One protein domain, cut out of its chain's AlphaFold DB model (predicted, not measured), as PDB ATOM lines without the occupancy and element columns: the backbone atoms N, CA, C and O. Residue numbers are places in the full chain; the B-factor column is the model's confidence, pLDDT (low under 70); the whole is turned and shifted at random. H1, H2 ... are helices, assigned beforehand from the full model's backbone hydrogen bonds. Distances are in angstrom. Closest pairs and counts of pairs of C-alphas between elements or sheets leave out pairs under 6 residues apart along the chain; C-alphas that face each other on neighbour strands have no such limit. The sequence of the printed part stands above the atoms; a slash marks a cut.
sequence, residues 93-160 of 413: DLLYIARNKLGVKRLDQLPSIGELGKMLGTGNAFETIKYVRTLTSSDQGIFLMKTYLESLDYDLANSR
ATOM      1  N   ASP A  93     276.737 207.842 265.468       83.25
ATOM      2  CA  ASP A  93     275.776 207.219 266.381       83.25
ATOM      3  C   ASP A  93     276.447 206.724 267.671       83.25
ATOM      4  O   ASP A  93     275.920 206.961 268.758       83.25
ATOM      5  N   LEU A  94     277.648 206.141 267.580       83.00
ATOM      6  CA  LEU A  94     278.423 205.752 268.760       83.00
ATOM      7  C   LEU A  94     278.928 206.977 269.536       83.00
ATOM      8  O   LEU A  94     278.866 206.973 270.761       83.00
ATOM      9  N   LEU A  95     279.324 208.062 268.858       83.88
ATOM     10  CA  LEU A  95     279.672 209.332 269.519       83.88
ATOM     11  C   LEU A  95     278.476 209.968 270.251       83.88
ATOM     12  O   LEU A  95     278.637 210.508 271.347       83.88
ATOM     13  N   TYR A  96     277.270 209.893 269.676       83.50
ATOM     14  CA  TYR A  96     276.038 210.345 270.333       83.50
ATOM     15  C   TYR A  96     275.734 209.510 271.586       83.50
ATOM     16  O   TYR A  96     275.425 210.064 272.642       83.50
ATOM     17  N   ILE A  97     275.866 208.184 271.488       82.94
ATOM     18  CA  ILE A  97     275.677 207.247 272.603       82.94
ATOM     19  C   ILE A  97     276.727 207.478 273.705       82.94
ATOM     20  O   ILE A  97     276.363 207.587 274.876       82.94
ATOM     21  N   ALA A  98     278.003 207.648 273.351       80.62
ATOM     22  CA  ALA A  98     279.080 207.930 274.299       80.62
ATOM     23  C   ALA A  98     278.819 209.209 275.110       80.62
ATOM     24  O   ALA A  98     278.841 209.176 276.341       80.62
ATOM     25  N   ARG A  99     278.486 210.318 274.434       81.06
ATOM     26  CA  ARG A  99     278.203 211.608 275.087       81.06
ATOM     27  C   ARG A  99     276.933 211.576 275.942       81.06
ATOM     28  O   ARG A  99     276.966 212.017 277.086       81.06
ATOM     29  N   ASN A 100     275.828 211.048 275.407       80.38
ATOM     30  CA  ASN A 100     274.495 211.236 276.002       80.38
ATOM     31  C   ASN A 100     274.000 210.063 276.864       80.38
ATOM     32  O   ASN A 100     273.100 210.257 277.677       80.38
ATOM     33  N   LYS A 101     274.538 208.850 276.677       78.06
ATOM     34  CA  LYS A 101     274.119 207.631 277.395       78.06
ATOM     35  C   LYS A 101     275.206 207.072 278.319       78.06
ATOM     36  O   LYS A 101     274.863 206.572 279.383       78.06
ATOM     37  N   LEU A 102     276.488 207.189 277.957       76.06
ATOM     38  CA  LEU A 102     277.603 206.806 278.841       76.06
ATOM     39  C   LEU A 102     278.150 208.005 279.641       76.06
ATOM     40  O   LEU A 102     278.727 207.811 280.706       76.06
ATOM     41  N   GLY A 103     277.911 209.237 279.178       73.75
ATOM     42  CA  GLY A 103     278.298 210.473 279.870       73.75
ATOM     43  C   GLY A 103     279.720 210.957 279.571       73.75
ATOM     44  O   GLY A 103     280.234 211.810 280.294       73.75
ATOM     45  N   VAL A 104     280.362 210.438 278.519       75.75
ATOM     46  CA  VAL A 104     281.749 210.762 278.157       75.75
ATOM     47  C   VAL A 104     281.826 212.194 277.609       75.75
ATOM     48  O   VAL A 104     281.401 212.475 276.487       75.75
ATOM     49  N   LYS A 105     282.347 213.123 278.424       67.69
ATOM     50  CA  LYS A 105     282.327 214.575 278.143       67.69
ATOM     51  C   LYS A 105     283.405 215.038 277.157       67.69
ATOM     52  O   LYS A 105     283.212 216.052 276.491       67.69
ATOM     53  N   ARG A 106     284.525 214.319 277.068       66.75
ATOM     54  CA  ARG A 106     285.677 214.617 276.201       66.75
ATOM     55  C   ARG A 106     285.898 213.474 275.220       66.75
ATOM     56  O   ARG A 106     285.825 212.319 275.622       66.75
ATOM     57  N   LEU A 107     286.181 213.780 273.953       64.69
ATOM     58  CA  LEU A 107     286.539 212.737 272.977       64.69
ATOM     59  C   LEU A 107     287.863 212.059 273.346       64.69
ATOM     60  O   LEU A 107     288.018 210.872 273.104       64.69
ATOM     61  N   ASP A 108     288.736 212.787 274.036       65.19
ATOM     62  CA  ASP A 108     290.042 212.340 274.533       65.19
ATOM     63  C   ASP A 108     289.944 211.287 275.662       65.19
ATOM     64  O   ASP A 108     290.960 210.756 276.094       65.19
ATOM     65  N   GLN A 109     288.730 210.989 276.155       66.38
ATOM     66  CA  GLN A 109     288.446 209.886 277.091       66.38
ATOM     67  C   GLN A 109     287.847 208.643 276.399       66.38
ATOM     68  O   GLN A 109     287.523 207.669 277.074       66.38
ATOM     69  N   LEU A 110     287.677 208.649 275.070       73.25
ATOM     70  CA  LEU A 110     287.392 207.429 274.313       73.25
ATOM     71  C   LEU A 110     288.711 206.850 273.768       73.25
ATOM     72  O   LEU A 110     289.381 207.549 273.007       73.25
ATOM     73  N   PRO A 111     289.070 205.589 274.085       75.62
ATOM     74  CA  PRO A 111     290.192 204.919 273.425       75.62
ATOM     75  C   PRO A 111     289.931 204.823 271.917       75.62
ATOM     76  O   PRO A 111     288.777 204.833 271.482       75.62
ATOM     77  N   SER A 112     290.974 204.699 271.099       82.75
ATOM     78  CA  SER A 112     290.805 204.562 269.640       82.75
ATOM     79  C   SER A 112     289.980 203.312 269.281       82.75
ATOM     80  O   SER A 112     289.976 202.337 270.029       82.75
ATOM     81  N   ILE A 113     289.262 203.281 268.149       82.00
ATOM     82  CA  ILE A 113     288.376 202.134 267.843       82.00
ATOM     83  C   ILE A 113     289.147 200.803 267.712       82.00
ATOM     84  O   ILE A 113     288.623 199.756 268.083       82.00
ATOM     85  N   GLY A 114     290.410 200.831 267.264       77.94
ATOM     86  CA  GLY A 114     291.291 199.656 267.239       77.94
ATOM     87  C   GLY A 114     291.836 199.247 268.617       77.94
ATOM     88  O   GLY A 114     292.133 198.077 268.845       77.94
ATOM     89  N   GLU A 115     291.947 200.181 269.557       80.69
ATOM     90  CA  GLU A 115     292.325 199.938 270.956       80.69
ATOM     91  C   GLU A 115     291.143 199.401 271.763       80.69
ATOM     92  O   GLU A 115     291.264 198.348 272.385       80.69
ATOM     93  N   LEU A 116     289.966 200.019 271.622       79.50
ATOM     94  CA  LEU A 116     288.692 199.464 272.077       79.50
ATOM     95  C   LEU A 116     288.478 198.057 271.491       79.50
ATOM     96  O   LEU A 116     288.034 197.148 272.190       79.50
ATOM     97  N   GLY A 117     288.868 197.849 270.229       81.62
ATOM     98  CA  GLY A 117     288.853 196.547 269.572       81.62
ATOM     99  C   GLY A 117     289.708 195.498 270.285       81.62
ATOM    100  O   GLY A 117     289.213 194.402 270.547       81.62
ATOM    101  N   LYS A 118     290.942 195.849 270.675       83.75
ATOM    102  CA  LYS A 118     291.830 194.991 271.486       83.75
ATOM    103  C   LYS A 118     291.247 194.718 272.875       83.75
ATOM    104  O   LYS A 118     291.253 193.570 273.307       83.75
ATOM    105  N   MET A 119     290.714 195.742 273.547       78.44
ATOM    106  CA  MET A 119     290.144 195.633 274.900       78.44
ATOM    107  C   MET A 119     288.908 194.723 274.952       78.44
ATOM    108  O   MET A 119     288.736 193.986 275.918       78.44
ATOM    109  N   LEU A 120     288.076 194.723 273.902       79.56
ATOM    110  CA  LEU A 120     286.920 193.824 273.769       79.56
ATOM    111  C   LEU A 120     287.208 192.535 272.971       79.56
ATOM    112  O   LEU A 120     286.286 191.764 272.707       79.56
ATOM    113  N   GLY A 121     288.459 192.279 272.573       82.25
ATOM    114  CA  GLY A 121     288.852 191.068 271.840       82.25
ATOM    115  C   GLY A 121     288.278 190.935 270.419       82.25
ATOM    116  O   GLY A 121     288.280 189.841 269.858       82.25
ATOM    117  N   THR A 122     287.774 192.019 269.822       80.75
ATOM    118  CA  THR A 122     287.228 192.027 268.450       80.75
ATOM    119  C   THR A 122     288.325 192.297 267.420       80.75
ATOM    120  O   THR A 122     289.063 193.273 267.547       80.75
ATOM    121  N   GLY A 123     288.427 191.464 266.380       75.44
ATOM    122  CA  GLY A 123     289.569 191.462 265.454       75.44
ATOM    123  C   GLY A 123     289.597 192.591 264.416       75.44
ATOM    124  O   GLY A 123     290.583 192.732 263.695       75.44
ATOM    125  N   ASN A 124     288.528 193.382 264.303       83.81
ATOM    126  CA  ASN A 124     288.365 194.415 263.280       83.81
ATOM    127  C   ASN A 124     287.493 195.565 263.811       83.81
ATOM    128  O   ASN A 124     286.446 195.310 264.404       83.81
ATOM    129  N   ALA A 125     287.856 196.819 263.519       81.19
ATOM    130  CA  ALA A 125     287.097 198.014 263.899       81.19
ATOM    131  C   ALA A 125     285.606 197.947 263.503       81.19
ATOM    132  O   ALA A 125     284.745 198.387 264.262       81.19
ATOM    133  N   PHE A 126     285.263 197.339 262.358       83.06
ATOM    134  CA  PHE A 126     283.859 197.144 261.964       83.06
ATOM    135  C   PHE A 126     283.102 196.185 262.903       83.06
ATOM    136  O   PHE A 126     281.919 196.384 263.187       83.06
ATOM    137  N   GLU A 127     283.781 195.159 263.419       84.69
ATOM    138  CA  GLU A 127     283.230 194.233 264.410       84.69
ATOM    139  C   GLU A 127     283.135 194.896 265.783       84.69
ATOM    140  O   GLU A 127     282.101 194.756 266.431       84.69
ATOM    141  N   THR A 128     284.131 195.699 266.177       86.31
ATOM    142  CA  THR A 128     284.079 196.546 267.379       86.31
ATOM    143  C   THR A 128     282.863 197.469 267.330       86.31
ATOM    144  O   THR A 128     282.030 197.445 268.233       86.31
ATOM    145  N   ILE A 129     282.682 198.217 266.234       87.44
ATOM    146  CA  ILE A 129     281.528 199.101 266.005       87.44
ATOM    147  C   ILE A 129     280.208 198.328 266.118       87.44
ATOM    148  O   ILE A 129     279.274 198.785 266.779       87.44
ATOM    149  N   LYS A 130     280.116 197.152 265.485       88.69
ATOM    150  CA  LYS A 130     278.912 196.312 265.516       88.69
ATOM    151  C   LYS A 130     278.621 195.787 266.925       88.69
ATOM    152  O   LYS A 130     277.476 195.881 267.360       88.69
ATOM    153  N   TYR A 131     279.636 195.289 267.630       85.44
ATOM    154  CA  TYR A 131     279.529 194.768 268.992       85.44
ATOM    155  C   TYR A 131     279.114 195.867 269.977       85.44
ATOM    156  O   TYR A 131     278.130 195.709 270.701       85.44
ATOM    157  N   VAL A 132     279.800 197.015 269.946       86.81
ATOM    158  CA  VAL A 132     279.488 198.190 270.774       86.81
ATOM    159  C   VAL A 132     278.065 198.666 270.498       86.81
ATOM    160  O   VAL A 132     277.324 198.921 271.448       86.81
ATOM    161  N   ARG A 133     277.628 198.714 269.230       88.31
ATOM    162  CA  ARG A 133     276.237 199.041 268.881       88.31
ATOM    163  C   ARG A 133     275.253 198.013 269.446       88.31
ATOM    164  O   ARG A 133     274.239 198.423 269.999       88.31
ATOM    165  N   THR A 134     275.529 196.706 269.378       87.25
ATOM    166  CA  THR A 134     274.642 195.693 269.987       87.25
ATOM    167  C   THR A 134     274.591 195.781 271.512       87.25
ATOM    168  O   THR A 134     273.500 195.720 272.073       87.25
ATOM    169  N   LEU A 135     275.722 196.007 272.187       84.00
ATOM    170  CA  LEU A 135     275.773 196.148 273.644       84.00
ATOM    171  C   LEU A 135     275.036 197.416 274.101       84.00
ATOM    172  O   LEU A 135     274.191 197.368 274.991       84.00
ATOM    173  N   THR A 136     275.272 198.540 273.423       83.56
ATOM    174  CA  THR A 136     274.607 199.818 273.719       83.56
ATOM    175  C   THR A 136     273.173 199.929 273.177       83.56
ATOM    176  O   THR A 136     272.519 200.946 273.401       83.56
ATOM    177  N   SER A 137     272.634 198.886 272.529       85.31
ATOM    178  CA  SER A 137     271.210 198.826 272.145       85.31
ATOM    179  C   SER A 137     270.277 198.506 273.321       85.31
ATOM    180  O   SER A 137     269.065 198.650 273.190       85.31
ATOM    181  N   SER A 138     270.823 198.078 274.464       86.62
ATOM    182  CA  SER A 138     270.086 197.818 275.704       86.62
ATOM    183  C   SER A 138     270.599 198.719 276.823       86.62
ATOM    184  O   SER A 138     271.809 198.867 276.994       86.62
ATOM    185  N   ASP A 139     269.701 199.266 277.643       81.75
ATOM    186  CA  ASP A 139     270.085 200.095 278.792       81.75
ATOM    187  C   ASP A 139     270.893 199.316 279.849       81.75
ATOM    188  O   ASP A 139     271.739 199.900 280.524       81.75
ATOM    189  N   GLN A 140     270.739 197.987 279.921       81.81
ATOM    190  CA  GLN A 140     271.602 197.120 280.738       81.81
ATOM    191  C   GLN A 140     273.045 197.071 280.208       81.81
ATOM    192  O   GLN A 140     273.995 197.115 280.986       81.81
ATOM    193  N   GLY A 141     273.221 197.006 278.885       84.44
ATOM    194  CA  GLY A 141     274.543 196.997 278.258       84.44
ATOM    195  C   GLY A 141     275.204 198.376 278.248       84.44
ATOM    196  O   GLY A 141     276.421 198.469 278.380       84.44
ATOM    197  N   ILE A 142     274.412 199.455 278.202       84.38
ATOM    198  CA  ILE A 142     274.887 200.822 278.466       84.38
ATOM    199  C   ILE A 142     275.391 200.943 279.904       84.38
ATOM    200  O   ILE A 142     276.481 201.469 280.108       84.38
ATOM    201  N   PHE A 143     274.640 200.438 280.891       84.12
ATOM    202  CA  PHE A 143     275.077 200.436 282.288       84.12
ATOM    203  C   PHE A 143     276.389 199.660 282.465       84.12
ATOM    204  O   PHE A 143     277.332 200.203 283.032       84.12
ATOM    205  N   LEU A 144     276.489 198.449 281.902       84.31
ATOM    206  CA  LEU A 144     277.708 197.635 281.954       84.31
ATOM    207  C   LEU A 144     278.913 198.351 281.317       84.31
ATOM    208  O   LEU A 144     279.980 198.436 281.926       84.31
ATOM    209  N   MET A 145     278.732 198.923 280.122       80.94
ATOM    210  CA  MET A 145     279.776 199.682 279.425       80.94
ATOM    211  C   MET A 145     280.185 200.941 280.204       80.94
ATOM    212  O   MET A 145     281.362 201.295 280.235       80.94
ATOM    213  N   LYS A 146     279.234 201.600 280.876       83.56
ATOM    214  CA  LYS A 146     279.508 202.744 281.750       83.56
ATOM    215  C   LYS A 146     280.317 202.324 282.982       83.56
ATOM    216  O   LYS A 146     281.334 202.949 283.246       83.56
ATOM    217  N   THR A 147     279.945 201.238 283.668       79.50
ATOM    218  CA  THR A 147     280.730 200.718 284.804       79.50
ATOM    219  C   THR A 147     282.137 200.276 284.399       79.50
ATOM    220  O   THR A 147     283.070 200.453 285.173       79.50
ATOM    221  N   TYR A 148     282.313 199.767 283.174       80.56
ATOM    222  CA  TYR A 148     283.626 199.415 282.632       80.56
ATOM    223  C   TYR A 148     284.502 200.659 282.399       80.56
ATOM    224  O   TYR A 148     285.631 200.713 282.882       80.56
ATOM    225  N   LEU A 149     283.969 201.704 281.752       77.81
ATOM    226  CA  LEU A 149     284.689 202.976 281.599       77.81
ATOM    227  C   LEU A 149     284.983 203.655 282.949       77.81
ATOM    228  O   LEU A 149     286.079 204.174 283.136       77.81
ATOM    229  N   GLU A 150     284.059 203.597 283.912       77.88
ATOM    230  CA  GLU A 150     284.276 204.137 285.263       77.88
ATOM    231  C   GLU A 150     285.347 203.362 286.052       77.88
ATOM    232  O   GLU A 150     286.033 203.967 286.873       77.88
ATOM    233  N   SER A 151     285.558 202.065 285.780       75.75
ATOM    234  CA  SER A 151     286.703 201.325 286.339       75.75
ATOM    235  C   SER A 151     288.047 201.701 285.698       75.75
ATOM    236  O   SER A 151     289.058 201.725 286.389       75.75
ATOM    237  N   LEU A 152     288.060 202.071 284.413       67.38
ATOM    238  CA  LEU A 152     289.280 202.463 283.692       67.38
ATOM    239  C   LEU A 152     289.760 203.880 284.064       67.38
ATOM    240  O   LEU A 152     290.961 204.100 284.217       67.38
ATOM    241  N   ASP A 153     288.838 204.831 284.272       61.81
ATOM    242  CA  ASP A 153     289.173 206.172 284.793       61.81
ATOM    243  C   ASP A 153     289.774 206.084 286.222       61.81
ATOM    244  O   ASP A 153     290.553 206.953 286.615       61.81
ATOM    245  N   TYR A 154     289.469 205.023 286.990       50.22
ATOM    246  CA  TYR A 154     290.030 204.771 288.328       50.22
ATOM    247  C   TYR A 154     291.526 204.422 288.286       50.22
ATOM    248  O   TYR A 154     292.313 205.033 289.014       50.22
ATOM    249  N   ASP A 155     291.936 203.499 287.410       53.31
ATOM    250  CA  ASP A 155     293.353 203.155 287.223       53.31
ATOM    251  C   ASP A 155     294.155 204.362 286.707       53.31
ATOM    252  O   ASP A 155     295.278 204.619 287.157       53.31
ATOM    253  N   LEU A 156     293.561 205.160 285.810       52.44
ATOM    254  CA  LEU A 156     294.184 206.372 285.274       52.44
ATOM    255  C   LEU A 156     294.337 207.477 286.339       52.44
ATOM    256  O   LEU A 156     295.351 208.178 286.360       52.44
ATOM    257  N   ALA A 157     293.352 207.632 287.231       50.16
ATOM    258  CA  ALA A 157     293.414 208.578 288.344       50.16
ATOM    259  C   ALA A 157     294.507 208.189 289.350       50.16
ATOM    260  O   ALA A 157     295.344 209.025 289.692       50.16
ATOM    261  N   ASN A 158     294.556 206.916 289.752       47.03
ATOM    262  CA  ASN A 158     295.549 206.413 290.704       47.03
ATOM    263  C   ASN A 158     296.982 206.576 290.149       47.03
ATOM    264  O   ASN A 158     297.849 207.150 290.810       47.03
ATOM    265  N   SER A 159     297.186 206.215 288.874       50.69
ATOM    266  CA  SER A 159     298.451 206.418 288.141       50.69
ATOM    267  C   SER A 159     298.900 207.887 288.110       50.69
ATOM    268  O   SER A 159     300.094 208.191 288.133       50.69
ATOM    269  N   ARG A 160     297.945 208.825 288.052       48.50
ATOM    270  CA  ARG A 160     298.216 210.268 288.018       48.50
ATOM    271  C   ARG A 160     298.519 210.853 289.400       48.50
ATOM    272  O   ARG A 160     299.271 211.822 289.475       48.50
TER     273      ARG A 160
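This is residues 93 to 160 of the 413 residues of the protein "GH23158" of Drosophila grimshawi (UniProt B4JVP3). H3 and the long H4 meet near their ends as a V, with H2 crossing H3 at one end of the V and H1 packing across the first part of H4, near the corner. The last residues of H4, 154 to 160, stick out as a free arm. The printed part has 68 residues, with four named helices in the order H1, H2, H3, H4 and no named strand; its class is all helix. It is compact, with a radius of gyration of the C-alphas of 11.8 A and spans of 33 by 25 by 19 A.

H1, residues 93 to 102, begins at C-alpha 93 (275.776, 207.219, 266.381) and is 12.6 A long. H2, residues 113 to 119, measures 9.8 A. H3, residues 125 to 135, measures 15.1 A. H4, residues 139 to 160, measures 31.3 A from C-alpha 139 (270.085, 200.095, 278.792) to C-alpha 160 (298.216, 210.268, 288.018).

H1 touches H4, about perpendicular at 75 degrees, through residues 142 to 146 of H4 alone; the closest C-alphas, of Leu 102 and Lys 146, are 5.3 A apart. H1 and H3 only just touch, with 3 pairs of C-alphas within 8 A, the closest being those of Leu 94 and Arg 133 at 7.1 A; they run the same way at a steep tilt of 43 degrees. H2 touches H3 at a steep tilt of 68 degrees, only just short of about perpendicular, the same way; their closest C-alphas, of Gly 117 and Thr 128, are 5.3 A apart. H3 and H4 only just touch, with 3 pairs of C-alphas within 8 A, and only at the corner by their link, opposite ways at a steep tilt of 62 degrees; the closest C-alphas are those of Leu 135 and Gly 141, 4.9 A apart. H2 is apart from both H1 and H4. In H1, H2 and H3 every O i to N i+4 pair is within hydrogen-bond range; in H4 16 of 18 are.

The two C-alphas farthest apart, of Ser 137 and Arg 160, are 33.3 A apart. The printed part has no cut and no long link. Mean pLDDT of the printed part is 76.9; residues 105 to 109 and 152 to 160 are under 70.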